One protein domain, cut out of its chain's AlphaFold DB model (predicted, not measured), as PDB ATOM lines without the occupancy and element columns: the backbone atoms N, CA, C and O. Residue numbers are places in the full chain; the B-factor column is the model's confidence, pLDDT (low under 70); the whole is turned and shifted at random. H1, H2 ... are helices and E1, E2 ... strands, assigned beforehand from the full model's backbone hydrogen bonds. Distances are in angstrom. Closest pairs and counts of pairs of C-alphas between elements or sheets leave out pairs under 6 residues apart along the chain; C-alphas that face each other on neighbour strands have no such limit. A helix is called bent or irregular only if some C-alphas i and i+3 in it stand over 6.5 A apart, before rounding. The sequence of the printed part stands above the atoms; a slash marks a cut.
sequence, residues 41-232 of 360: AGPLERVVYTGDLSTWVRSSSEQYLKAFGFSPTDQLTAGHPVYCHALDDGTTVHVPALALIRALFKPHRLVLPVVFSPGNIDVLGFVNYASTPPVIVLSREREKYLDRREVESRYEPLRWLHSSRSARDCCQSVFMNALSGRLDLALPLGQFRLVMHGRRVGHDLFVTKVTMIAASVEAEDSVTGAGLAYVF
ATOM      1  N   ALA A  41     155.877 175.049  21.381       81.31
ATOM      2  CA  ALA A  41     155.339 174.582  20.102       81.31
ATOM      3  C   ALA A  41     156.406 173.855  19.280       81.31
ATOM      4  O   ALA A  41     157.601 174.021  19.528       81.31
ATOM      5  N   GLY A  42     155.928 173.066  18.306       77.12
ATOM      6  CA  GLY A  42     156.716 172.392  17.273       77.12
ATOM      7  C   GLY A  42     157.400 173.380  16.311       77.12
ATOM      8  O   GLY A  42     158.052 174.307  16.781       77.12
ATOM      9  N   PRO A  43     157.335 173.218  14.976       79.88
ATOM     10  CA  PRO A  43     158.047 174.118  14.066       79.88
ATOM     11  C   PRO A  43     157.632 175.573  14.320       79.88
ATOM     12  O   PRO A  43     156.459 175.926  14.209       79.88
ATOM     13  N   LEU A  44     158.603 176.398  14.713       90.94
ATOM     14  CA  LEU A  44     158.373 177.800  15.034       90.94
ATOM     15  C   LEU A  44     158.642 178.653  13.805       90.94
ATOM     16  O   LEU A  44     159.730 178.600  13.221       90.94
ATOM     17  N   GLU A  45     157.678 179.493  13.464       93.12
ATOM     18  CA  GLU A  45     157.879 180.545  12.488       93.12
ATOM     19  C   GLU A  45     158.573 181.736  13.139       93.12
ATOM     20  O   GLU A  45     158.393 182.006  14.328       93.12
ATOM     21  N   ARG A  46     159.394 182.438  12.357       93.62
ATOM     22  CA  ARG A  46     160.173 183.580  12.815       93.62
ATOM     23  C   ARG A  46     159.728 184.852  12.110       93.62
ATOM     24  O   ARG A  46     159.897 184.964  10.901       93.62
ATOM     25  N   VAL A  47     159.358 185.855  12.896       93.69
ATOM     26  CA  VAL A  47     159.016 187.199  12.421       93.69
ATOM     27  C   VAL A  47     159.900 188.247  13.096       93.69
ATOM     28  O   VAL A  47     160.421 188.042  14.197       93.69
ATOM     29  N   VAL A  48     160.151 189.356  12.399       93.38
ATOM     30  CA  VAL A  48     160.905 190.500  12.923       93.38
ATOM     31  C   VAL A  48     159.971 191.691  12.992       93.38
ATOM     32  O   VAL A  48     159.404 192.072  11.979       93.38
ATOM     33  N   TYR A  49     159.870 192.287  14.171       95.31
ATOM     34  CA  TYR A  49     159.142 193.525  14.391       95.31
ATOM     35  C   TYR A  49     160.130 194.674  14.586       95.31
ATOM     36  O   TYR A  49     161.163 194.504  15.243       95.31
ATOM     37  N   THR A  50     159.837 195.824  13.982       94.31
ATOM     38  CA  THR A  50     160.533 197.091  14.231       94.31
ATOM     39  C   THR A  50     159.477 198.180  14.355       94.31
ATOM     40  O   THR A  50     158.765 198.413  13.387       94.31
ATOM     41  N   GLY A  51     159.365 198.808  15.521       93.94
ATOM     42  CA  GLY A  51     158.363 199.844  15.761       93.94
ATOM     43  C   GLY A  51     158.208 200.185  17.238       93.94
ATOM     44  O   GLY A  51     159.009 199.750  18.069       93.94
ATOM     45  N   ASP A  52     157.166 200.949  17.552       95.50
ATOM     46  CA  ASP A  52     156.840 201.371  18.913       95.50
ATOM     47  C   ASP A  52     155.864 200.407  19.602       95.50
ATOM     48  O   ASP A  52     154.765 200.144  19.104       95.50
ATOM     49  N   LEU A  53     156.248 199.914  20.781       96.56
ATOM     50  CA  LEU A  53     155.407 199.033  21.591       96.56
ATOM     51  C   LEU A  53     154.151 199.732  22.128       96.56
ATOM     52  O   LEU A  53     153.180 199.047  22.434       96.56
ATOM     53  N   SER A  54     154.114 201.065  22.178       94.69
ATOM     54  CA  SER A  54     152.911 201.830  22.537       94.69
ATOM     55  C   SER A  54     151.728 201.571  21.590       94.69
ATOM     56  O   SER A  54     150.572 201.716  21.980       94.69
ATOM     57  N   THR A  55     152.002 201.118  20.361       96.62
ATOM     58  CA  THR A  55     150.987 200.774  19.349       96.62
ATOM     59  C   THR A  55     150.354 199.395  19.554       96.62
ATOM     60  O   THR A  55     149.504 198.973  18.768       96.62
ATOM     61  N   TRP A  56     150.789 198.646  20.568       98.25
ATOM     62  CA  TRP A  56     150.311 197.294  20.824       98.25
ATOM     63  C   TRP A  56     149.093 197.333  21.734       98.25
ATOM     64  O   TRP A  56     149.075 198.001  22.768       98.25
ATOM     65  N   VAL A  57     148.075 196.561  21.374       98.19
ATOM     66  CA  VAL A  57     146.809 196.537  22.101       98.19
ATOM     67  C   VAL A  57     146.789 195.336  23.028       98.19
ATOM     68  O   VAL A  57     147.019 194.201  22.612       98.19
ATOM     69  N   ARG A  58     146.492 195.574  24.303       97.62
ATOM     70  CA  ARG A  58     146.253 194.501  25.266       97.62
ATOM     71  C   ARG A  58     144.948 193.772  24.926       97.62
ATOM     72  O   ARG A  58     143.913 194.405  24.751       97.62
ATOM     73  N   SER A  59     144.994 192.447  24.917       96.56
ATOM     74  CA  SER A  59     143.875 191.549  24.631       96.56
ATOM     75  C   SER A  59     143.795 190.398  25.645       96.56
ATOM     76  O   SER A  59     144.711 190.160  26.444       96.56
ATOM     77  N   SER A  60     142.669 189.683  25.618       95.00
ATOM     78  CA  SER A  60     142.463 188.442  26.368       95.00
ATOM     79  C   SER A  60     143.382 187.328  25.853       95.00
ATOM     80  O   SER A  60     143.676 187.242  24.661       95.00
ATOM     81  N   SER A  61     143.805 186.429  26.741       97.06
ATOM     82  CA  SER A  61     144.595 185.246  26.382       97.06
ATOM     83  C   SER A  61     143.767 184.086  25.830       97.06
ATOM     84  O   SER A  61     144.336 183.066  25.452       97.06
ATOM     85  N   GLU A  62     142.443 184.219  25.727       96.94
ATOM     86  CA  GLU A  62     141.550 183.140  25.291       96.94
ATOM     87  C   GLU A  62     141.924 182.563  23.914       96.94
ATOM     88  O   GLU A  62     142.097 181.350  23.772       96.94
ATOM     89  N   GLN A  63     142.095 183.419  22.899       96.56
ATOM     90  CA  GLN A  63     142.478 182.986  21.547       96.56
ATOM     91  C   GLN A  63     143.861 182.327  21.537       96.56
ATOM     92  O   GLN A  63     144.060 181.297  20.892       96.56
ATOM     93  N   TYR A  64     144.797 182.889  22.305       97.44
ATOM     94  CA  TYR A  64     146.141 182.345  22.452       97.44
ATOM     95  C   TYR A  64     146.101 180.939  23.060       97.44
ATOM     96  O   TYR A  64     146.681 180.010  22.509       97.44
ATOM     97  N   LEU A  65     145.358 180.750  24.149       96.88
ATOM     98  CA  LEU A  65     145.184 179.457  24.810       96.88
ATOM     99  C   LEU A  65     144.557 178.411  23.875       96.88
ATOM    100  O   LEU A  65     145.089 177.302  23.763       96.88
ATOM    101  N   LYS A  66     143.506 178.780  23.125       96.19
ATOM    102  CA  LYS A  66     142.893 177.904  22.107       96.19
ATOM    103  C   LYS A  66     143.909 177.465  21.049       96.19
ATOM    104  O   LYS A  66     143.953 176.286  20.700       96.19
ATOM    105  N   ALA A  67     144.783 178.364  20.589       95.94
ATOM    106  CA  ALA A  67     145.816 178.047  19.597       95.94
ATOM    107  C   ALA A  67     146.859 177.019  20.084       95.94
ATOM    108  O   ALA A  67     147.530 176.379  19.267       95.94
ATOM    109  N   PHE A  68     146.987 176.815  21.398       95.94
ATOM    110  CA  PHE A  68     147.829 175.775  22.004       95.94
ATOM    111  C   PHE A  68     147.034 174.590  22.570       95.94
ATOM    112  O   PHE A  68     147.622 173.716  23.195       95.94
ATOM    113  N   GLY A  69     145.727 174.512  22.300       94.75
ATOM    114  CA  GLY A  69     144.890 173.386  22.713       94.75
ATOM    115  C   GLY A  69     144.537 173.378  24.200       94.75
ATOM    116  O   GLY A  69     144.248 172.312  24.742       94.75
ATOM    117  N   PHE A  70     144.576 174.533  24.864       94.56
ATOM    118  CA  PHE A  70     143.975 174.699  26.186       94.56
ATOM    119  C   PHE A  70     142.473 174.955  26.034       94.56
ATOM    120  O   PHE A  70     142.051 175.638  25.100       94.56
ATOM    121  N   SER A  71     141.681 174.453  26.982       93.50
ATOM    122  CA  SER A  71     140.274 174.835  27.136       93.50
ATOM    123  C   SER A  71     140.217 176.082  28.017       93.50
ATOM    124  O   SER A  71     140.489 175.960  29.211       93.50
ATOM    125  N   PRO A  72     139.948 177.282  27.474       88.06
ATOM    126  CA  PRO A  72     140.017 178.503  28.262       88.06
ATOM    127  C   PRO A  72     138.954 178.492  29.355       88.06
ATOM    128  O   PRO A  72     137.786 178.211  29.099       88.06
ATOM    129  N   THR A  73     139.372 178.827  30.566       90.75
ATOM    130  CA  THR A  73     138.498 179.083  31.709       90.75
ATOM    131  C   THR A  73     138.795 180.482  32.239       90.75
ATOM    132  O   THR A  73     139.861 181.044  31.955       90.75
ATOM    133  N   ASP A  74     137.898 181.046  33.046       83.12
ATOM    134  CA  ASP A  74     138.121 182.352  33.687       83.12
ATOM    135  C   ASP A  74     139.434 182.366  34.488       83.12
ATOM    136  O   ASP A  74     140.207 183.322  34.439       83.12
ATOM    137  N   GLN A  75     139.758 181.248  35.144       84.44
ATOM    138  CA  GLN A  75     141.003 181.087  35.894       84.44
ATOM    139  C   GLN A  75     142.254 181.123  34.999       84.44
ATOM    140  O   GLN A  75     143.280 181.663  35.410       84.44
ATOM    141  N   LEU A  76     142.196 180.556  33.790       84.56
ATOM    142  CA  LEU A  76     143.328 180.561  32.856       84.56
ATOM    143  C   LEU A  76     143.525 181.926  32.175       84.56
ATOM    144  O   LEU A  76     144.644 182.252  31.773       84.56
ATOM    145  N   THR A  77     142.454 182.711  32.038       84.00
ATOM    146  CA  THR A  77     142.439 183.935  31.221       84.00
ATOM    147  C   THR A  77     142.652 185.225  32.016       84.00
ATOM    148  O   THR A  77     143.237 186.171  31.487       84.00
ATOM    149  N   ALA A  78     142.248 185.277  33.289       83.00
ATOM    150  CA  ALA A  78     142.165 186.530  34.048       83.00
ATOM    151  C   ALA A  78     143.517 187.185  34.405       83.00
ATOM    152  O   ALA A  78     143.588 188.407  34.556       83.00
ATOM    153  N   GLY A  79     144.593 186.406  34.563       90.50
ATOM    154  CA  GLY A  79     145.836 186.906  35.164       90.50
ATOM    155  C   GLY A  79     147.023 187.085  34.224       90.50
ATOM    156  O   GLY A  79     148.046 187.589  34.673       90.50
ATOM    157  N   HIS A  80     146.929 186.710  32.949       96.81
ATOM    158  CA  HIS A  80     148.060 186.765  32.017       96.81
ATOM    159  C   HIS A  80     147.568 187.220  30.636       96.81
ATOM    160  O   HIS A  80     147.050 186.402  29.872       96.81
ATOM    161  N   PRO A  81     147.662 188.524  30.319       97.44
ATOM    162  CA  PRO A  81     147.174 189.049  29.057       97.44
ATOM    163  C   PRO A  81     148.136 188.752  27.906       97.44
ATOM    164  O   PRO A  81     149.302 188.372  28.085       97.44
ATOM    165  N   VAL A  82     147.622 188.976  26.703       98.19
ATOM    166  CA  VAL A  82     148.355 188.886  25.443       98.19
ATOM    167  C   VAL A  82     148.296 190.248  24.769       98.19
ATOM    168  O   VAL A  82     147.253 190.889  24.763       98.19
ATOM    169  N   TYR A  83     149.408 190.707  24.212       98.62
ATOM    170  CA  TYR A  83     149.463 191.934  23.428       98.62
ATOM    171  C   TYR A  83     149.412 191.603  21.948       98.62
ATOM    172  O   TYR A  83     150.110 190.697  21.485       98.62
ATOM    173  N   CYS A  84     148.598 192.354  21.224       98.44
ATOM    174  CA  CYS A  84     148.331 192.155  19.815       98.44
ATOM    175  C   CYS A  84     148.843 193.342  19.000       98.44
ATOM    176  O   CYS A  84     148.702 194.498  19.407       98.44
ATOM    177  N   HIS A  85     149.407 193.054  17.831       98.44
ATOM    178  CA  HIS A  85     149.793 194.073  16.862       98.44
ATOM    179  C   HIS A  85     149.696 193.516  15.439       98.44
ATOM    180  O   HIS A  85     150.119 192.387  15.184       98.44
ATOM    181  N   ALA A  86     149.134 194.298  14.520       98.00
ATOM    182  CA  ALA A  86     149.079 193.958  13.103       98.00
ATOM    183  C   ALA A  86     150.358 194.430  12.406       98.00
ATOM    184  O   ALA A  86     150.759 195.579  12.550       98.00
ATOM    185  N   LEU A  87     151.001 193.532  11.668       95.25
ATOM    186  CA  LEU A  87     152.177 193.830  10.855       95.25
ATOM    187  C   LEU A  87     151.775 194.284   9.451       95.25
ATOM    188  O   LEU A  87     150.675 193.991   8.983       95.25
ATOM    189  N   ASP A  88     152.713 194.917   8.747       90.19
ATOM    190  CA  ASP A  88     152.516 195.429   7.382       90.19
ATOM    191  C   ASP A  88     152.119 194.343   6.366       90.19
ATOM    192  O   ASP A  88     151.482 194.632   5.357       90.19
ATOM    193  N   ASP A  89     152.484 193.082   6.623       86.62
ATOM    194  CA  ASP A  89     152.138 191.934   5.774       86.62
ATOM    195  C   ASP A  89     150.748 191.336   6.078       86.62
ATOM    196  O   ASP A  89     150.387 190.290   5.535       86.62
ATOM    197  N   GLY A  90     149.974 191.977   6.959       93.62
ATOM    198  CA  GLY A  90     148.660 191.521   7.411       93.62
ATOM    199  C   GLY A  90     148.699 190.443   8.500       93.62
ATOM    200  O   GLY A  90     147.643 190.020   8.969       93.62
ATOM    201  N   THR A  91     149.881 189.987   8.934       96.31
ATOM    202  CA  THR A  91     150.002 189.057  10.064       96.31
ATOM    203  C   THR A  91     149.687 189.776  11.374       96.31
ATOM    204  O   THR A  91     150.314 190.786  11.693       96.31
ATOM    205  N   THR A  92     148.799 189.218  12.196       98.31
ATOM    206  CA  THR A  92     148.589 189.691  13.574       98.31
ATOM    207  C   THR A  92     149.451 188.879  14.531       98.31
ATOM    208  O   THR A  92     149.347 187.655  14.604       98.31
ATOM    209  N   VAL A  93     150.338 189.540  15.271       98.44
ATOM    210  CA  VAL A  93     151.162 188.879  16.289       98.44
ATOM    211  C   VAL A  93     150.469 188.927  17.640       98.44
ATOM    212  O   VAL A  93     149.970 189.969  18.044       98.44
ATOM    213  N   HIS A  94     150.473 187.799  18.346       98.56
ATOM    214  CA  HIS A  94     149.896 187.628  19.677       98.56
ATOM    215  C   HIS A  94     151.011 187.261  20.646       98.56
ATOM    216  O   HIS A  94     151.569 186.164  20.573       98.56
ATOM    217  N   VAL A  95     151.365 188.179  21.542       98.50
ATOM    218  CA  VAL A  95     152.535 188.049  22.412       98.50
ATOM    219  C   VAL A  95     152.130 188.091  23.885       98.50
ATOM    220  O   VAL A  95     151.735 189.144  24.380       98.50
ATOM    221  N   PRO A  96     152.252 186.979  24.627       98.38
ATOM    222  CA  PRO A  96     151.979 186.953  26.059       98.38
ATOM    223  C   PRO A  96     152.870 187.920  26.840       98.38
ATOM    224  O   PRO A  96     154.059 188.064  26.523       98.38
ATOM    225  N   ALA A  97     152.336 188.498  27.917       98.38
ATOM    226  CA  ALA A  97     153.093 189.378  28.807       98.38
ATOM    227  C   ALA A  97     154.411 188.737  29.274       98.38
ATOM    228  O   ALA A  97     155.466 189.366  29.204       98.38
ATOM    229  N   LEU A  98     154.403 187.448  29.647       98.12
ATOM    230  CA  LEU A  98     155.621 186.747  30.066       98.12
ATOM    231  C   LEU A  98     156.691 186.687  28.967       98.12
ATOM    232  O   LEU A  98     157.889 186.749  29.257       98.12
ATOM    233  N   ALA A  99     156.293 186.564  27.699       97.88
ATOM    234  CA  ALA A  99     157.242 186.523  26.591       97.88
ATOM    235  C   ALA A  99     157.961 187.875  26.437       97.88
ATOM    236  O   ALA A  99     159.173 187.894  26.202       97.88
ATOM    237  N   LEU A 100     157.241 188.985  26.639       98.00
ATOM    238  CA  LEU A 100     157.800 190.338  26.666       98.00
ATOM    239  C   LEU A 100     158.671 190.568  27.901       98.00
ATOM    240  O   LEU A 100     159.816 190.983  27.746       98.00
ATOM    241  N   ILE A 101     158.205 190.200  29.097       97.69
ATOM    242  CA  ILE A 101     158.986 190.275  30.345       97.69
ATOM    243  C   ILE A 101     160.335 189.556  30.156       97.69
ATOM    244  O   ILE A 101     161.400 190.131  30.380       97.69
ATOM    245  N   ARG A 102     160.337 188.327  29.623       96.31
ATOM    246  CA  ARG A 102     161.580 187.607  29.291       96.31
ATOM    247  C   ARG A 102     162.429 188.343  28.249       96.31
ATOM    248  O   ARG A 102     163.655 188.244  28.271       96.31
ATOM    249  N   ALA A 103     161.838 189.012  27.271       95.12
ATOM    250  CA  ALA A 103     162.619 189.710  26.256       95.12
ATOM    251  C   ALA A 103     163.305 190.965  26.796       95.12
ATOM    252  O   ALA A 103     164.477 191.165  26.467       95.12
ATOM    253  N   LEU A 104     162.581 191.750  27.598       94.81
ATOM    254  CA  LEU A 104     162.994 193.047  28.130       94.81
ATOM    255  C   LEU A 104     163.972 192.900  29.305       94.81
ATOM    256  O   LEU A 104     164.990 193.586  29.355       94.81
ATOM    257  N   PHE A 105     163.730 191.954  30.216       92.88
ATOM    258  CA  PHE A 105     164.489 191.833  31.464       92.88
ATOM    259  C   PHE A 105     165.590 190.774  31.368       92.88
ATOM    260  O   PHE A 105     165.455 189.639  31.834       92.88
ATOM    261  N   LYS A 106     166.710 191.148  30.741       87.19
ATOM    262  CA  LYS A 106     167.892 190.288  30.559       87.19
ATOM    263  C   LYS A 106     169.127 190.834  31.282       87.19
ATOM    264  O   LYS A 106     169.262 192.044  31.395       87.19
ATOM    265  N   PRO A 107     170.067 189.964  31.695       82.50
ATOM    266  CA  PRO A 107     170.003 188.499  31.653       82.50
ATOM    267  C   PRO A 107     169.030 187.927  32.699       82.50
ATOM    268  O   PRO A 107     169.019 188.365  33.847       82.50
ATOM    269  N   HIS A 108     168.242 186.910  32.320       82.75
ATOM    270  CA  HIS A 108     167.115 186.414  33.135       82.75
ATOM    271  C   HIS A 108     167.502 186.050  34.566       82.75
ATOM    272  O   HIS A 108     166.809 186.438  35.493       82.75
ATOM    273  N   ARG A 109     168.632 185.356  34.756       80.88
ATOM    274  CA  ARG A 109     169.081 184.898  36.082       80.88
ATOM    275  C   ARG A 109     169.319 186.034  37.078       80.88
ATOM    276  O   ARG A 109     169.229 185.797  38.274       80.88
ATOM    277  N   LEU A 110     169.647 187.232  36.592       81.94
ATOM    278  CA  LEU A 110     169.919 188.389  37.443       81.94
ATOM    279  C   LEU A 110     168.705 189.305  37.553       81.94
ATOM    280  O   LEU A 110     168.376 189.742  38.650       81.94
ATOM    281  N   VAL A 111     168.059 189.598  36.423       88.31
ATOM    282  CA  VAL A 111     167.049 190.658  36.350       88.31
ATOM    283  C   VAL A 111     165.657 190.123  36.660       88.31
ATOM    284  O   VAL A 111     164.917 190.760  37.397       88.31
ATOM    285  N   LEU A 112     165.306 188.928  36.178       90.12
ATOM    286  CA  LEU A 112     163.937 188.425  36.290       90.12
ATOM    287  C   LEU A 112     163.471 188.229  37.745       90.12
ATOM    288  O   LEU A 112     162.376 188.675  38.050       90.12
ATOM    289  N   PRO A 113     164.254 187.657  38.682       90.44
ATOM    290  CA  PRO A 113     163.825 187.591  40.083       90.44
ATOM    291  C   PRO A 113     163.639 188.976  40.713       90.44
ATOM    292  O   PRO A 113     162.798 189.164  41.584       90.44
ATOM    293  N   VAL A 114     164.437 189.944  40.264       92.38
ATOM    294  CA  VAL A 114     164.498 191.286  40.834       92.38
ATOM    295  C   VAL A 114     163.309 192.145  40.403       92.38
ATOM    296  O   VAL A 114     162.788 192.881  41.237       92.38
ATOM    297  N   VAL A 115     162.813 192.007  39.167       95.25
ATOM    298  CA  VAL A 115     161.625 192.760  38.707       95.25
ATOM    299  C   VAL A 115     160.333 192.368  39.426       95.25
ATOM    300  O   VAL A 115     159.333 193.067  39.326       95.25
ATOM    301  N   PHE A 116     160.352 191.257  40.165       95.62
ATOM    302  CA  PHE A 116     159.271 190.817  41.046       95.62
ATOM    303  C   PHE A 116     159.596 191.080  42.528       95.62
ATOM    304  O   PHE A 116     159.075 190.405  43.410       95.62
ATOM    305  N   SER A 117     160.477 192.034  42.831       93.75
ATOM    306  CA  SER A 117     160.837 192.392  44.206       93.75
ATOM    307  C   SER A 117     160.592 193.880  44.479       93.75
ATOM    308  O   SER A 117     160.693 194.679  43.547       93.75
ATOM    309  N   PRO A 118     160.339 194.283  45.742       91.56
ATOM    310  CA  PRO A 118     160.073 195.681  46.092       91.56
ATOM    311  C   PRO A 118     161.181 196.660  45.688       91.56
ATOM    312  O   PRO A 118     160.892 197.793  45.326       91.56
ATOM    313  N   GLY A 119     162.447 196.228  45.750       89.81
ATOM    314  CA  GLY A 119     163.591 197.061  45.370       89.81
ATOM    315  C   GLY A 119     163.782 197.196  43.857       89.81
ATOM    316  O   GLY A 119     164.512 198.081  43.420       89.81
ATOM    317  N   ASN A 120     163.132 196.334  43.071       91.50
ATOM    318  CA  ASN A 120     163.197 196.308  41.615       91.50
ATOM    319  C   ASN A 120     164.640 196.411  41.068       91.50
ATOM    320  O   ASN A 120     165.605 196.082  41.755       91.50
ATOM    321  N   ILE A 121     164.822 196.840  39.820       92.25
ATOM    322  CA  ILE A 121     166.135 196.983  39.174       92.25
ATOM    323  C   ILE A 121     167.100 197.913  39.919       92.25
ATOM    324  O   ILE A 121     168.304 197.799  39.711       92.25
ATOM    325  N   ASP A 122     166.621 198.762  40.830       91.75
ATOM    326  CA  ASP A 122     167.470 199.659  41.622       91.75
ATOM    327  C   ASP A 122     168.404 198.907  42.585       91.75
ATOM    328  O   ASP A 122     169.458 199.417  42.959       91.75
ATOM    329  N   VAL A 123     168.112 197.642  42.913       91.88
ATOM    330  CA  VAL A 123     169.065 196.794  43.662       91.88
ATOM    331  C   VAL A 123     170.263 196.343  42.815       91.88
ATOM    332  O   VAL A 123     171.230 195.796  43.348       91.88
ATOM    333  N   LEU A 124     170.196 196.503  41.488       89.94
ATOM    334  CA  LEU A 124     171.243 196.096  40.545       89.94
ATOM    335  C   LEU A 124     172.143 197.261  40.126       89.94
ATOM    336  O   LEU A 124     173.268 197.026  39.675       89.94
ATOM    337  N   GLY A 125     171.687 198.498  40.300       89.81
ATOM    338  CA  GLY A 125     172.429 199.690  39.929       89.81
ATOM    339  C   GLY A 125     171.645 200.969  40.182       89.81
ATOM    340  O   GLY A 125     170.483 200.949  40.569       89.81
ATOM    341  N   PHE A 126     172.299 202.099  39.951       89.81
ATOM    342  CA  PHE A 126     171.716 203.423  40.119       89.81
ATOM    343  C   PHE A 126     172.261 204.395  39.069       89.81
ATOM    344  O   PHE A 126     173.269 204.137  38.405       89.81
ATOM    345  N   VAL A 127     171.587 205.533  38.922       89.31
ATOM    346  CA  VAL A 127     172.041 206.639  38.072       89.31
ATOM    347  C   VAL A 127     172.845 207.611  38.934       89.31
ATOM    348  O   VAL A 127     172.334 208.168  39.903       89.31
ATOM    349  N   ASN A 128     174.115 207.815  38.594       87.50
ATOM    350  CA  ASN A 128     174.975 208.791  39.244       87.50
ATOM    351  C   ASN A 128     174.806 210.168  38.588       87.50
ATOM    352  O   ASN A 128     175.453 210.477  37.585       87.50
ATOM    353  N   TYR A 129     173.959 210.997  39.196       88.94
ATOM    354  CA  TYR A 129     173.711 212.379  38.777       88.94
ATOM    355  C   TYR A 129     174.853 213.352  39.107       88.94
ATOM    356  O   TYR A 129     174.829 214.482  38.633       88.94
ATOM    357  N   ALA A 130     175.866 212.939  39.880       90.56
ATOM    358  CA  ALA A 130     177.046 213.773  40.119       90.56
ATOM    359  C   ALA A 130     177.984 213.835  38.896       90.56
ATOM    360  O   ALA A 130     178.871 214.684  38.836       90.56
ATOM    361  N   SER A 131     177.817 212.938  37.917       82.12
ATOM    362  CA  SER A 131     178.527 212.985  36.635       82.12
ATOM    363  C   SER A 131     177.743 213.790  35.598       82.12
ATOM    364  O   SER A 131     176.515 213.786  35.601       82.12
ATOM    365  N   THR A 132     178.449 214.466  34.687       81.75
ATOM    366  CA  THR A 132     177.845 215.199  33.562       81.75
ATOM    367  C   THR A 132     178.413 214.667  32.237       81.75
ATOM    368  O   THR A 132     179.592 214.901  31.966       81.75
ATOM    369  N   PRO A 133     177.622 213.946  31.414       79.44
ATOM    370  CA  PRO A 133     176.230 213.543  31.656       79.44
ATOM    371  C   PRO A 133     176.105 212.482  32.773       79.44
ATOM    372  O   PRO A 133     177.105 211.834  33.102       79.44
ATOM    373  N   PRO A 134     174.901 212.277  33.351       80.69
ATOM    374  CA  PRO A 134     174.671 211.228  34.340       80.69
ATOM    375  C   PRO A 134     175.107 209.857  33.819       80.69
ATOM    376  O   PRO A 134     174.841 209.505  32.667       80.69
ATOM    377  N   VAL A 135     175.768 209.072  34.670       81.50
ATOM    378  CA  VAL A 135     176.292 207.744  34.306       81.50
ATOM    379  C   VAL A 135     175.614 206.647  35.110       81.50
ATOM    380  O   VAL A 135     175.288 206.826  36.279       81.50
ATOM    381  N   ILE A 136     175.419 205.483  34.499       83.50
ATOM    382  CA  ILE A 136     174.799 204.333  35.163       83.50
ATOM    383  C   ILE A 136     175.884 203.528  35.866       83.50
ATOM    384  O   ILE A 136     176.833 203.063  35.230       83.50
ATOM    385  N   VAL A 137     175.723 203.347  37.172       84.19
ATOM    386  CA  VAL A 137     176.635 202.592  38.028       84.19
ATOM    387  C   VAL A 137     175.947 201.299  38.437       84.19
ATOM    388  O   VAL A 137     174.882 201.319  39.045       84.19
ATOM    389  N   LEU A 138     176.551 200.163  38.101       83.88
ATOM    390  CA  LEU A 138     176.039 198.844  38.467       83.88
ATOM    391  C   LEU A 138     176.737 198.333  39.732       83.88
ATOM    392  O   LEU A 138     177.899 198.656  39.988       83.88
ATOM    393  N   SER A 139     176.031 197.535  40.536       81.31
ATOM    394  CA  SER A 139     176.589 196.975  41.771       81.31
ATOM    395  C   SER A 139     177.687 195.942  41.478       81.31
ATOM    396  O   SER A 139     177.440 194.899  40.863       81.31
ATOM    397  N   ARG A 140     178.906 196.208  41.974       68.44
ATOM    398  CA  ARG A 140     180.111 195.384  41.745       68.44
ATOM    399  C   ARG A 140     179.995 193.953  42.264       68.44
ATOM    400  O   ARG A 140     180.607 193.042  41.713       68.44
ATOM    401  N   GLU A 141     179.207 193.719  43.313       66.00
ATOM    402  CA  GLU A 141     179.074 192.383  43.911       66.00
ATOM    403  C   GLU A 141     178.458 191.368  42.943       66.00
ATOM    404  O   GLU A 141     178.778 190.178  42.998       66.00
ATOM    405  N   ARG A 142     177.628 191.842  42.005       63.72
ATOM    406  CA  ARG A 142     176.949 190.989  41.023       63.72
ATOM    407  C   ARG A 142     177.682 190.871  39.688       63.72
ATOM    408  O   ARG A 142     177.306 190.025  38.878       63.72
ATOM    409  N   GLU A 143     178.781 191.605  39.499       62.28
ATOM    410  CA  GLU A 143     179.673 191.447  38.342       62.28
ATOM    411  C   GLU A 143     180.330 190.055  38.307       62.28
ATOM    412  O   GLU A 143     180.651 189.551  37.233       62.28
ATOM    413  N   LYS A 144     180.475 189.386  39.464       62.53
ATOM    414  CA  LYS A 144     181.064 188.035  39.577       62.53
ATOM    415  C   LYS A 144     180.270 186.950  38.843       62.53
ATOM    416  O   LYS A 144     180.846 185.941  38.448       62.53
ATOM    417  N   TYR A 145     178.965 187.143  38.652       58.84
ATOM    418  CA  TYR A 145     178.096 186.184  37.956       58.84
ATOM    419  C   TYR A 145     178.142 186.328  36.431       58.84
ATOM    420  O   TYR A 145     177.397 185.654  35.713       58.84
ATOM    421  N   LEU A 146     178.992 187.221  35.923       58.06
ATOM    422  CA  LEU A 146     179.057 187.575  34.518       58.06
ATOM    423  C   LEU A 146     180.461 187.299  33.974       58.06
ATOM    424  O   LEU A 146     181.475 187.676  34.555       58.06
ATOM    425  N   ASP A 147     180.512 186.597  32.841       56.59
ATOM    426  CA  ASP A 147     181.761 186.287  32.152       56.59
ATOM    427  C   ASP A 147     182.429 187.588  31.676       56.59
ATOM    428  O   ASP A 147     181.854 188.341  30.880       56.59
ATOM    429  N   ARG A 148     183.658 187.834  32.154       55.81
ATOM    430  CA  ARG A 148     184.464 189.033  31.872       55.81
ATOM    431  C   ARG A 148     184.662 189.296  30.375       55.81
ATOM    432  O   ARG A 148     184.886 190.441  29.993       55.81
ATOM    433  N   ARG A 149     184.565 188.274  29.516       52.62
ATOM    434  CA  ARG A 149     184.753 188.409  28.059       52.62
ATOM    435  C   ARG A 149     183.520 188.932  27.306       52.62
ATOM    436  O   ARG A 149     183.625 189.226  26.118       52.62
ATOM    437  N   GLU A 150     182.365 189.060  27.967       53.78
ATOM    438  CA  GLU A 150     181.082 189.434  27.335       53.78
ATOM    439  C   GLU A 150     180.368 190.626  28.000       53.78
ATOM    440  O   GLU A 150     179.210 190.918  27.688       53.78
ATOM    441  N   VAL A 151     181.075 191.306  28.901       56.03
ATOM    442  CA  VAL A 151     180.596 192.343  29.829       56.03
ATOM    443  C   VAL A 151     179.760 193.412  29.124       56.03
ATOM    444  O   VAL A 151     178.585 193.553  29.444       56.03
ATOM    445  N   GLU A 152     180.297 194.110  28.124       59.28
ATOM    446  CA  GLU A 152     179.643 195.315  27.588       59.28
ATOM    447  C   GLU A 152     178.242 195.048  27.014       59.28
ATOM    448  O   GLU A 152     177.274 195.630  27.490       59.28
ATOM    449  N   SER A 153     178.085 194.093  26.086       64.94
ATOM    450  CA  SER A 153     176.769 193.821  25.471       64.94
ATOM    451  C   SER A 153     175.736 193.222  26.434       64.94
ATOM    452  O   SER A 153     174.533 193.337  26.198       64.94
ATOM    453  N   ARG A 154     176.184 192.564  27.515       69.06
ATOM    454  CA  ARG A 154     175.289 191.941  28.504       69.06
ATOM    455  C   ARG A 154     174.707 192.956  29.488       69.06
ATOM    456  O   ARG A 154     173.660 192.667  30.061       69.06
ATOM    457  N   TYR A 155     175.349 194.113  29.664       75.94
ATOM    458  CA  TYR A 155     174.847 195.195  30.516       75.94
ATOM    459  C   TYR A 155     173.965 196.194  29.780       75.94
ATOM    460  O   TYR A 155     173.252 196.940  30.440       75.94
ATOM    461  N   GLU A 156     173.958 196.195  28.446       85.06
ATOM    462  CA  GLU A 156     173.100 197.094  27.669       85.06
ATOM    463  C   GLU A 156     171.617 197.030  28.079       85.06
ATOM    464  O   GLU A 156     171.031 198.098  28.225       85.06
ATOM    465  N   PRO A 157     170.995 195.864  28.373       89.44
ATOM    466  CA  PRO A 157     169.624 195.839  28.895       89.44
ATOM    467  C   PRO A 157     169.473 196.566  30.233       89.44
ATOM    468  O   PRO A 157     168.509 197.295  30.420       89.44
ATOM    469  N   LEU A 158     170.429 196.408  31.153       88.81
ATOM    470  CA  LEU A 158     170.407 197.100  32.444       88.81
ATOM    471  C   LEU A 158     170.649 198.602  32.277       88.81
ATOM    472  O   LEU A 158     169.978 199.410  32.909       88.81
ATOM    473  N   ARG A 159     171.566 198.994  31.389       88.94
ATOM    474  CA  ARG A 159     171.799 200.401  31.053       88.94
ATOM    475  C   ARG A 159     170.561 201.033  30.420       88.94
ATOM    476  O   ARG A 159     170.191 202.142  30.783       88.94
ATOM    477  N   TRP A 160     169.887 200.325  29.525       92.81
ATOM    478  CA  TRP A 160     168.605 200.757  28.977       92.81
ATOM    479  C   TRP A 160     167.558 200.930  30.090       92.81
ATOM    480  O   TRP A 160     167.001 202.012  30.241       92.81
ATOM    481  N   LEU A 161     167.384 199.920  30.948       93.75
ATOM    482  CA  LEU A 161     166.439 199.959  32.068       93.75
ATOM    483  C   LEU A 161     166.695 201.112  33.049       93.75
ATOM    484  O   LEU A 161     165.744 201.675  33.568       93.75
ATOM    485  N   HIS A 162     167.952 201.480  33.313       92.50
ATOM    486  CA  HIS A 162     168.271 202.613  34.192       92.50
ATOM    487  C   HIS A 162     168.268 203.972  33.480       92.50
ATOM    488  O   HIS A 162     168.138 204.992  34.152       92.50
ATOM    489  N   SER A 163     168.424 204.006  32.153       91.50
ATOM    490  CA  SER A 163     168.455 205.258  31.380       91.50
ATOM    491  C   SER A 163     167.081 205.761  30.956       91.50
ATOM    492  O   SER A 163     166.933 206.961  30.769       91.50
ATOM    493  N   SER A 164     166.095 204.882  30.784       95.12
ATOM    494  CA  SER A 164     164.757 205.223  30.291       95.12
ATOM    495  C   SER A 164     163.746 205.260  31.435       95.12
ATOM    496  O   SER A 164     163.621 204.290  32.185       95.12
ATOM    497  N   ARG A 165     163.005 206.366  31.574       95.62
ATOM    498  CA  ARG A 165     161.935 206.504  32.577       95.62
ATOM    499  C   ARG A 165     160.825 205.488  32.312       95.62
ATOM    500  O   ARG A 165     160.488 204.722  33.208       95.62
ATOM    501  N   SER A 166     160.361 205.381  31.069       97.00
ATOM    502  CA  SER A 166     159.333 204.418  30.672       97.00
ATOM    503  C   SER A 166     159.771 202.959  30.850       97.00
ATOM    504  O   SER A 166     158.953 202.109  31.199       97.00
ATOM    505  N   ALA A 167     161.060 202.643  30.688       96.31
ATOM    506  CA  ALA A 167     161.596 201.317  30.982       96.31
ATOM    507  C   ALA A 167     161.588 201.012  32.491       96.31
ATOM    508  O   ALA A 167     161.259 199.886  32.877       96.31
ATOM    509  N   ARG A 168     161.887 202.003  33.348       95.44
ATOM    510  CA  ARG A 168     161.746 201.884  34.814       95.44
ATOM    511  C   ARG A 168     160.284 201.688  35.209       95.44
ATOM    512  O   ARG A 168     159.998 200.784  35.991       95.44
ATOM    513  N   ASP A 169     159.368 202.448  34.618       96.56
ATOM    514  CA  ASP A 169     157.927 202.336  34.876       96.56
ATOM    515  C   ASP A 169     157.372 200.985  34.411       96.56
ATOM    516  O   ASP A 169     156.654 200.311  35.151       96.56
ATOM    517  N   CYS A 170     157.783 200.524  33.225       97.56
ATOM    518  CA  CYS A 170     157.535 199.167  32.735       97.56
ATOM    519  C   CYS A 170     158.006 198.135  33.765       97.56
ATOM    520  O   CYS A 170     157.256 197.236  34.147       97.56
ATOM    521  N   CYS A 171     159.223 198.279  34.283       96.44
ATOM    522  CA  CYS A 171     159.762 197.381  35.295       96.44
ATOM    523  C   CYS A 171     158.961 197.406  36.606       96.44
ATOM    524  O   CYS A 171     158.664 196.355  37.174       96.44
ATOM    525  N   GLN A 172     158.557 198.587  37.071       96.88
ATOM    526  CA  GLN A 172     157.748 198.743  38.278       96.88
ATOM    527  C   GLN A 172     156.349 198.156  38.122       96.88
ATOM    528  O   GLN A 172     155.845 197.494  39.029       96.88
ATOM    529  N   SER A 173     155.741 198.330  36.953       98.06
ATOM    530  CA  SER A 173     154.418 197.792  36.664       98.06
ATOM    531  C   SER A 173     154.367 196.262  36.756       98.06
ATOM    532  O   SER A 173     153.345 195.727  37.173       98.06
ATOM    533  N   VAL A 174     155.463 195.557  36.443       97.75
ATOM    534  CA  VAL A 174     155.551 194.092  36.575       97.75
ATOM    535  C   VAL A 174     155.362 193.673  38.027       97.75
ATOM    536  O   VAL A 174     154.524 192.819  38.322       97.75
ATOM    537  N   PHE A 175     156.097 194.307  38.943       97.12
ATOM    538  CA  PHE A 175     155.965 194.044  40.371       97.12
ATOM    539  C   PHE A 175     154.562 194.394  40.880       97.12
ATOM    540  O   PHE A 175     153.923 193.575  41.539       97.12
ATOM    541  N   MET A 176     154.047 195.575  40.520       97.69
ATOM    542  CA  MET A 176     152.721 196.028  40.954       97.69
ATOM    543  C   MET A 176     151.599 195.115  40.444       97.69
ATOM    544  O   MET A 176     150.684 194.774  41.195       97.69
ATOM    545  N   ASN A 177     151.682 194.653  39.195       97.94
ATOM    546  CA  ASN A 177     150.730 193.688  38.658       97.94
ATOM    547  C   ASN A 177     150.831 192.340  39.377       97.94
ATOM    548  O   ASN A 177     149.794 191.770  39.723       97.94
ATOM    549  N   ALA A 178     152.042 191.867  39.682       97.12
ATOM    550  CA  ALA A 178     152.229 190.619  40.416       97.12
ATOM    551  C   ALA A 178     151.651 190.681  41.837       97.12
ATOM    552  O   ALA A 178     151.029 189.716  42.281       97.12
ATOM    553  N   LEU A 179     151.755 191.827  42.520       96.38
ATOM    554  CA  LEU A 179     151.077 192.052  43.804       96.38
ATOM    555  C   LEU A 179     149.546 192.002  43.684       96.38
ATOM    556  O   LEU A 179     148.880 191.512  44.589       96.38
ATOM    557  N   SER A 180     148.986 192.443  42.552       96.75
ATOM    558  CA  SER A 180     147.549 192.315  42.243       96.75
ATOM    559  C   SER A 180     147.130 190.915  41.765       96.75
ATOM    560  O   SER A 180     145.995 190.710  41.342       96.75
ATOM    561  N   GLY A 181     148.050 189.950  41.792       96.69
ATOM    562  CA  GLY A 181     147.815 188.574  41.377       96.69
ATOM    563  C   GLY A 181     147.909 188.312  39.872       96.69
ATOM    564  O   GLY A 181     147.528 187.233  39.419       96.69
ATOM    565  N   ARG A 182     148.443 189.261  39.094       97.25
ATOM    566  CA  ARG A 182     148.526 189.208  37.626       97.25
ATOM    567  C   ARG A 182     149.975 189.187  37.139       97.25
ATOM    568  O   ARG A 182     150.848 189.807  37.727       97.25
ATOM    569  N   LEU A 183     150.235 188.522  36.023       97.38
ATOM    570  CA  LEU A 183     151.496 188.585  35.295       97.38
ATOM    571  C   LEU A 183     151.323 189.488  34.074       97.38
ATOM    572  O   LEU A 183     150.835 189.054  33.037       97.38
ATOM    573  N   ASP A 184     151.700 190.753  34.218       97.88
ATOM    574  CA  ASP A 184     151.372 191.811  33.263       97.88
ATOM    575  C   ASP A 184     152.406 192.948  33.340       97.88
ATOM    576  O   ASP A 184     153.175 193.012  34.301       97.88
ATOM    577  N   LEU A 185     152.446 193.836  32.344       97.94
ATOM    578  CA  LEU A 185     153.371 194.971  32.286       97.94
ATOM    579  C   LEU A 185     152.777 196.194  31.564       97.94
ATOM    580  O   LEU A 185     151.952 196.095  30.665       97.94
ATOM    581  N   ALA A 186     153.228 197.385  31.925       98.00
ATOM    582  CA  ALA A 186     153.128 198.554  31.068       98.00
ATOM    583  C   ALA A 186     154.218 198.446  29.998       98.00
ATOM    584  O   ALA A 186     155.367 198.141  30.318       98.00
ATOM    585  N   LEU A 187     153.865 198.657  28.731       97.81
ATOM    586  CA  LEU A 187     154.851 198.622  27.656       97.81
ATOM    587  C   LEU A 187     155.698 199.903  27.695       97.81
ATOM    588  O   LEU A 187     155.133 200.989  27.833       97.81
ATOM    589  N   PRO A 188     157.034 199.792  27.597       97.25
ATOM    590  CA  PRO A 188     157.908 200.956  27.581       97.25
ATOM    591  C   PRO A 188     157.758 201.726  26.263       97.25
ATOM    592  O   PRO A 188     157.413 201.147  25.231       97.25
ATOM    593  N   LEU A 189     158.065 203.020  26.305       95.31
ATOM    594  CA  LEU A 189     158.068 203.898  25.138       95.31
ATOM    595  C   LEU A 189     159.379 203.741  24.354       95.31
ATOM    596  O   LEU A 189     160.415 203.367  24.913       95.31
ATOM    597  N   GLY A 190     159.339 204.048  23.057       91.12
ATOM    598  CA  GLY A 190     160.520 204.092  22.188       91.12
ATOM    599  C   GLY A 190     160.444 203.135  21.001       91.12
ATOM    600  O   GLY A 190     159.452 202.441  20.798       91.12
ATOM    601  N   GLN A 191     161.503 203.090  20.189       93.50
ATOM    602  CA  GLN A 191     161.557 202.186  19.037       93.50
ATOM    603  C   GLN A 191     162.255 200.888  19.414       93.50
ATOM    604  O   GLN A 191     163.414 200.873  19.832       93.50
ATOM    605  N   PHE A 192     161.575 199.771  19.194       94.75
ATOM    606  CA  PHE A 192     162.065 198.443  19.519       94.75
ATOM    607  C   PHE A 192     162.269 197.626  18.261       94.75
ATOM    608  O   PHE A 192     161.458 197.626  17.339       94.75
ATOM    609  N   ARG A 193     163.342 196.837  18.263       94.19
ATOM    610  CA  ARG A 193     163.551 195.777  17.284       94.19
ATOM    611  C   ARG A 193     163.467 194.425  17.970       94.19
ATOM    612  O   ARG A 193     164.379 194.039  18.708       94.19
ATOM    613  N   LEU A 194     162.413 193.675  17.674       95.75
ATOM    614  CA  LEU A 194     162.142 192.370  18.264       95.75
ATOM    615  C   LEU A 194     162.245 191.260  17.215       95.75
ATOM    616  O   LEU A 194     161.887 191.423  16.052       95.75
ATOM    617  N   VAL A 195     162.724 190.094  17.637       95.00
ATOM    618  CA  VAL A 195     162.610 188.846  16.878       95.00
ATOM    619  C   VAL A 195     161.689 187.921  17.647       95.00
ATOM    620  O   VAL A 195     161.978 187.560  18.790       95.00
ATOM    621  N   MET A 196     160.607 187.522  17.001       97.31
ATOM    622  CA  MET A 196     159.552 186.709  17.583       97.31
ATOM    623  C   MET A 196     159.564 185.329  16.944       97.31
ATOM    624  O   MET A 196     159.794 185.200  15.741       97.31
ATOM    625  N   HIS A 197     159.353 184.305  17.764       96.69
ATOM    626  CA  HIS A 197     159.142 182.940  17.309       96.69
ATOM    627  C   HIS A 197     157.828 182.424  17.876       96.69
ATOM    628  O   HIS A 197     157.568 182.595  19.071       96.69
ATOM    629  N   GLY A 198     157.014 181.806  17.030       96.62
ATOM    630  CA  GLY A 198     155.669 181.400  17.406       96.62
ATOM    631  C   GLY A 198     155.074 180.342  16.495       96.62
ATOM    632  O   GLY A 198     155.692 179.914  15.519       96.62
ATOM    633  N   ARG A 199     153.860 179.922  16.842       95.81
ATOM    634  CA  ARG A 199     153.020 179.040  16.031       95.81
ATOM    635  C   ARG A 199     152.108 179.902  15.158       95.81
ATOM    636  O   ARG A 199     151.397 180.743  15.700       95.81
ATOM    637  N   ARG A 200     152.100 179.679  13.843       96.12
ATOM    638  CA  ARG A 200     151.147 180.332  12.935       96.12
ATOM    639  C   ARG A 200     149.856 179.519  12.828       96.12
ATOM    640  O   ARG A 200     149.910 178.297  12.679       96.12
ATOM    641  N   VAL A 201     148.713 180.197  12.896       96.00
ATOM    642  CA  VAL A 201     147.384 179.652  12.585       96.00
ATOM    643  C   VAL A 201     146.656 180.700  11.744       96.00
ATOM    644  O   VAL A 201     146.293 181.756  12.246       96.00
ATOM    645  N   GLY A 202     146.497 180.445  10.443       95.38
ATOM    646  CA  GLY A 202     145.969 181.451   9.516       95.38
ATOM    647  C   GLY A 202     146.855 182.704   9.451       95.38
ATOM    648  O   GLY A 202     148.066 182.604   9.228       95.38
ATOM    649  N   HIS A 203     146.249 183.876   9.656       96.62
ATOM    650  CA  HIS A 203     146.940 185.173   9.686       96.62
ATOM    651  C   HIS A 203     147.503 185.534  11.069       96.62
ATOM    652  O   HIS A 203     148.154 186.567  11.211       96.62
ATOM    653  N   ASP A 204     147.307 184.683  12.074       98.12
ATOM    654  CA  ASP A 204     147.748 184.935  13.439       98.12
ATOM    655  C   ASP A 204     149.050 184.195  13.756       98.12
ATOM    656  O   ASP A 204     149.200 182.997  13.492       98.12
ATOM    657  N   LEU A 205     149.996 184.902  14.373       97.81
ATOM    658  CA  LEU A 205     151.221 184.333  14.925       97.81
ATOM    659  C   LEU A 205     151.179 184.374  16.456       97.81
ATOM    660  O   LEU A 205     151.366 185.424  17.067       97.81
ATOM    661  N   PHE A 206     151.033 183.208  17.080       98.06
ATOM    662  CA  PHE A 206     151.025 183.049  18.532       98.06
ATOM    663  C   PHE A 206     152.447 182.848  19.061       98.06
ATOM    664  O   PHE A 206     153.048 181.775  18.932       98.06
ATOM    665  N   VAL A 207     153.020 183.915  19.613       98.06
ATOM    666  CA  VAL A 207     154.440 184.026  19.950       98.06
ATOM    667  C   VAL A 207     154.757 183.371  21.292       98.06
ATOM    668  O   VAL A 207     154.280 183.798  22.334       98.06
ATOM    669  N   THR A 208     155.671 182.400  21.284       97.12
ATOM    670  CA  THR A 208     156.162 181.710  22.493       97.12
ATOM    671  C   THR A 208     157.514 182.237  22.967       97.12
ATOM    672  O   THR A 208     157.913 182.029  24.115       97.12
ATOM    673  N   LYS A 209     158.253 182.929  22.089       96.50
ATOM    674  CA  LYS A 209     159.580 183.472  22.396       96.50
ATOM    675  C   LYS A 209     159.811 184.809  21.714       96.50
ATOM    676  O   LYS A 209     159.824 184.896  20.488       96.50
ATOM    677  N   VAL A 210     160.148 185.816  22.513       96.94
ATOM    678  CA  VAL A 210     160.567 187.136  22.038       96.94
ATOM    679  C   VAL A 210     162.042 187.353  22.367       96.94
ATOM    680  O   VAL A 210     162.554 186.956  23.416       96.94
ATOM    681  N   THR A 211     162.771 187.957  21.439       94.25
ATOM    682  CA  THR A 211     164.159 188.373  21.628       94.25
ATOM    683  C   THR A 211     164.285 189.835  21.240       94.25
ATOM    684  O   THR A 211     164.215 190.161  20.059       94.25
ATOM    685  N   MET A 212     164.501 190.698  22.232       93.06
ATOM    686  CA  MET A 212     164.858 192.095  22.004       93.06
ATOM    687  C   MET A 212     166.276 192.178  21.429       93.06
ATOM    688  O   MET A 212     167.210 191.595  21.984       93.06
ATOM    689  N   ILE A 213     166.414 192.838  20.281       90.31
ATOM    690  CA  ILE A 213     167.680 192.994  19.553       90.31
ATOM    691  C   ILE A 213     168.258 194.384  19.778       90.31
ATOM    692  O   ILE A 213     169.459 194.510  20.011       90.31
ATOM    693  N   ALA A 214     167.402 195.401  19.711       90.38
ATOM    694  CA  ALA A 214     167.758 196.789  19.938       90.38
ATOM    695  C   ALA A 214     166.558 197.566  20.489       90.38
ATOM    696  O   ALA A 214     165.413 197.156  20.269       90.38
ATOM    697  N   ALA A 215     166.847 198.665  21.175       93.12
ATOM    698  CA  ALA A 215     165.874 199.654  21.622       93.12
ATOM    699  C   ALA A 215     166.475 201.054  21.462       93.12
ATOM    700  O   ALA A 215     167.684 201.221  21.653       93.12
ATOM    701  N   SER A 216     165.660 202.046  21.126       89.50
ATOM    702  CA  SER A 216     166.019 203.457  21.252       89.50
ATOM    703  C   SER A 216     165.176 204.122  22.327       89.50
ATOM    704  O   SER A 216     164.001 203.807  22.500       89.50
ATOM    705  N   VAL A 217     165.805 205.043  23.040       86.38
ATOM    706  CA  VAL A 217     165.200 205.900  24.051       86.38
ATOM    707  C   VAL A 217     165.237 207.310  23.494       86.38
ATOM    708  O   VAL A 217     166.312 207.803  23.148       86.38
ATOM    709  N   GLU A 218     164.074 207.939  23.384       87.12
ATOM    710  CA  GLU A 218     163.984 209.346  23.003       87.12
ATOM    711  C   GLU A 218     164.530 210.241  24.123       87.12
ATOM    712  O   GLU A 218     164.515 209.872  25.299       87.12
ATOM    713  N   ALA A 219     165.018 211.432  23.773       84.62
ATOM    714  CA  ALA A 219     165.660 212.334  24.734       84.62
ATOM    715  C   ALA A 219     164.752 212.695  25.927       84.62
ATOM    716  O   ALA A 219     165.238 212.805  27.051       84.62
ATOM    717  N   GLU A 220     163.444 212.823  25.692       87.62
ATOM    718  CA  GLU A 220     162.437 213.152  26.711       87.62
ATOM    719  C   GLU A 220     162.240 212.037  27.749       87.62
ATOM    720  O   GLU A 220     161.981 212.307  28.925       87.62
ATOM    721  N   ASP A 221     162.398 210.784  27.323       89.12
ATOM    722  CA  ASP A 221     162.291 209.607  28.186       89.12
ATOM    723  C   ASP A 221     163.624 209.276  28.880       89.12
ATOM    724  O   ASP A 221     163.678 208.515  29.847       89.12
ATOM    725  N   SER A 222     164.721 209.866  28.405       88.31
ATOM    726  CA  SER A 222     166.061 209.617  28.912       88.31
ATOM    727  C   SER A 222     166.355 210.406  30.187       88.31
ATOM    728  O   SER A 222     166.253 211.631  30.242       88.31
ATOM    729  N   VAL A 223     166.845 209.721  31.220       88.50
ATOM    730  CA  VAL A 223     167.347 210.354  32.453       88.50
ATOM    731  C   VAL A 223     168.600 211.201  32.216       88.50
ATOM    732  O   VAL A 223     168.940 212.018  33.069       88.50
ATOM    733  N   THR A 224     169.294 211.015  31.086       83.44
ATOM    734  CA  THR A 224     170.467 211.816  30.705       83.44
ATOM    735  C   THR A 224     170.102 213.021  29.835       83.44
ATOM    736  O   THR A 224     170.976 213.837  29.552       83.44
ATOM    737  N   GLY A 225     168.842 213.130  29.391       82.38
ATOM    738  CA  GLY A 225     168.374 214.167  28.465       82.38
ATOM    739  C   GLY A 225     168.859 214.001  27.019       82.38
ATOM    740  O   GLY A 225     168.614 214.873  26.191       82.38
ATOM    741  N   ALA A 226     169.550 212.903  26.700       81.62
ATOM    742  CA  ALA A 226     170.003 212.585  25.349       81.62
ATOM    743  C   ALA A 226     169.261 211.365  24.800       81.62
ATOM    744  O   ALA A 226     168.977 210.429  25.547       81.62
ATOM    745  N   GLY A 227     169.002 211.354  23.491       84.00
ATOM    746  CA  GLY A 227     168.521 210.160  22.800       84.00
ATOM    747  C   GLY A 227     169.596 209.071  22.803       84.00
ATOM    748  O   GLY A 227     170.757 209.337  22.478       84.00
ATOM    749  N   LEU A 228     169.229 207.850  23.186       83.44
ATOM    750  CA  LEU A 228     170.164 206.736  23.362       83.44
ATOM    751  C   LEU A 228     169.714 205.527  22.547       83.44
ATOM    752  O   LEU A 228     168.530 205.223  22.462       83.44
ATOM    753  N   ALA A 229     170.669 204.811  21.956       86.44
ATOM    754  CA  ALA A 229     170.408 203.583  21.214       86.44
ATOM    755  C   ALA A 229     171.166 202.418  21.850       86.44
ATOM    756  O   ALA A 229     172.383 202.469  22.019       86.44
ATOM    757  N   TYR A 230     170.434 201.352  22.148       86.88
ATOM    758  CA  TYR A 230     170.923 200.162  22.822       86.88
ATOM    759  C   TYR A 230     170.891 198.968  21.879       86.88
ATOM    760  O   TYR A 230     169.903 198.724  21.184       86.88
ATOM    761  N   VAL A 231     171.972 198.186  21.877       84.75
ATOM    762  CA  VAL A 231     172.071 196.942  21.110       84.75
ATOM    763  C   VAL A 231     172.349 195.781  22.047       84.75
ATOM    764  O   VAL A 231     173.419 195.667  22.635       84.75
ATOM    765  N   PHE A 232     171.398 194.857  22.117       82.81
ATOM    766  CA  PHE A 232     171.418 193.742  23.064       82.81
ATOM    767  C   PHE A 232     172.022 192.460  22.482       82.81
ATOM    768  O   PHE A 232     172.127 191.442  23.165       82.81
TER     769      PHE A 232
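This is residues 41 to 232 of the 360 residues of the protein "Transposase" of Rhodoferax sediminis (UniProt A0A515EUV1). A twisted sheet of seven strands, E1, E2, E3, E4, E7, E8 and E9, makes a wall with H1, H3 and H7 over one face. H3 lies in the middle between E8 and H8; the hairpin of E5 and E6, packed on H7, lies toward one end of the long axis, H1 and H2 toward the other. The printed part has 192 residues, with named elements in the order E1 E2 H1 H2 E3 E4 H3 H4 H5 E5 E6 H6 H7 H8 E7 E8 E9, class mixed. The large sheet is branched, its neighbours antiparallel but for E4 and E8, which are parallel. The whole is compact, radius of gyration of the C-alphas 17.3 A, with an elongated outline of 53 by 35 by 33 A.

E8, residues 204 to 217, bends by 89 degrees at residue 208; E4, residues 92 to 96, and E9, residues 228 to 231, lie on one side of it, E7, residues 191 to 201, on the other. E7, E8 and E9 form a meander, each strand the antiparallel neighbour of the one before, with N 197 and O 209 2.8 A apart and N 217 and O 228 2.8 A. N 207 and O 94 join E8 and E4 within hydrogen-bond range, 2.8 A. E1, residues 45 to 52, is E7's antiparallel neighbour, with N 47 and O 196 at 3.0 A. E3, residues 82 to 86, forms a hairpin with E4, N 83 and O 95 at 2.8 A, and has E2, residues 57 to 59, on its other side, N 59 and O 82 at 2.7 A. H1, residues 62 to 67, H3, residues 97 to 104, and H7, residues 151 to 163, are on the same face, at heights over the sheet of 8.4, 6.7 and 8.9 A. H7 is only just irregular, C-alphas 154 and 157 being 6.9 A apart; its closest C-alphas to E9 are Glu 156 and Tyr 230, 6.1 A. H8, residues 165 to 179, touches H7 only at the corner, closest C-alphas Leu 161 and Ala 167, 5.1 A. H5, residues 120 to 123, touches H8, closest C-alphas Asn 120 and Gln 172, 6.8 A. Every O i to N i+4 pair is within hydrogen-bond range in H1 and H3, 7 of 9 in H7 and 10 of 11 in H8.

E1 begins at C-alpha 45 (157.879, 180.545, 12.488). E8 measures 29.3 A, E7 27.4 A and H8 21.3 A. H2 is residues 74 to 77, H4 108 to 111, E5 125 to 128, E6 135 to 138 and H6 140 to 145, with 0 of 2 O i to N i+4 pairs but 2 of 3 O i to N i+3 pairs within range. In the E5 and E6 hairpin N 126 and O 137 are 2.8 A apart. E9 ends at C-alpha 231 (172.071, 196.942, 21.110).

The farthest C-alphas, Ser 71 and Thr 132, are 55.5 A apart. The printed part has no cut; H8 to E7 is a long link. Residues 140 to 154 are under pLDDT 70.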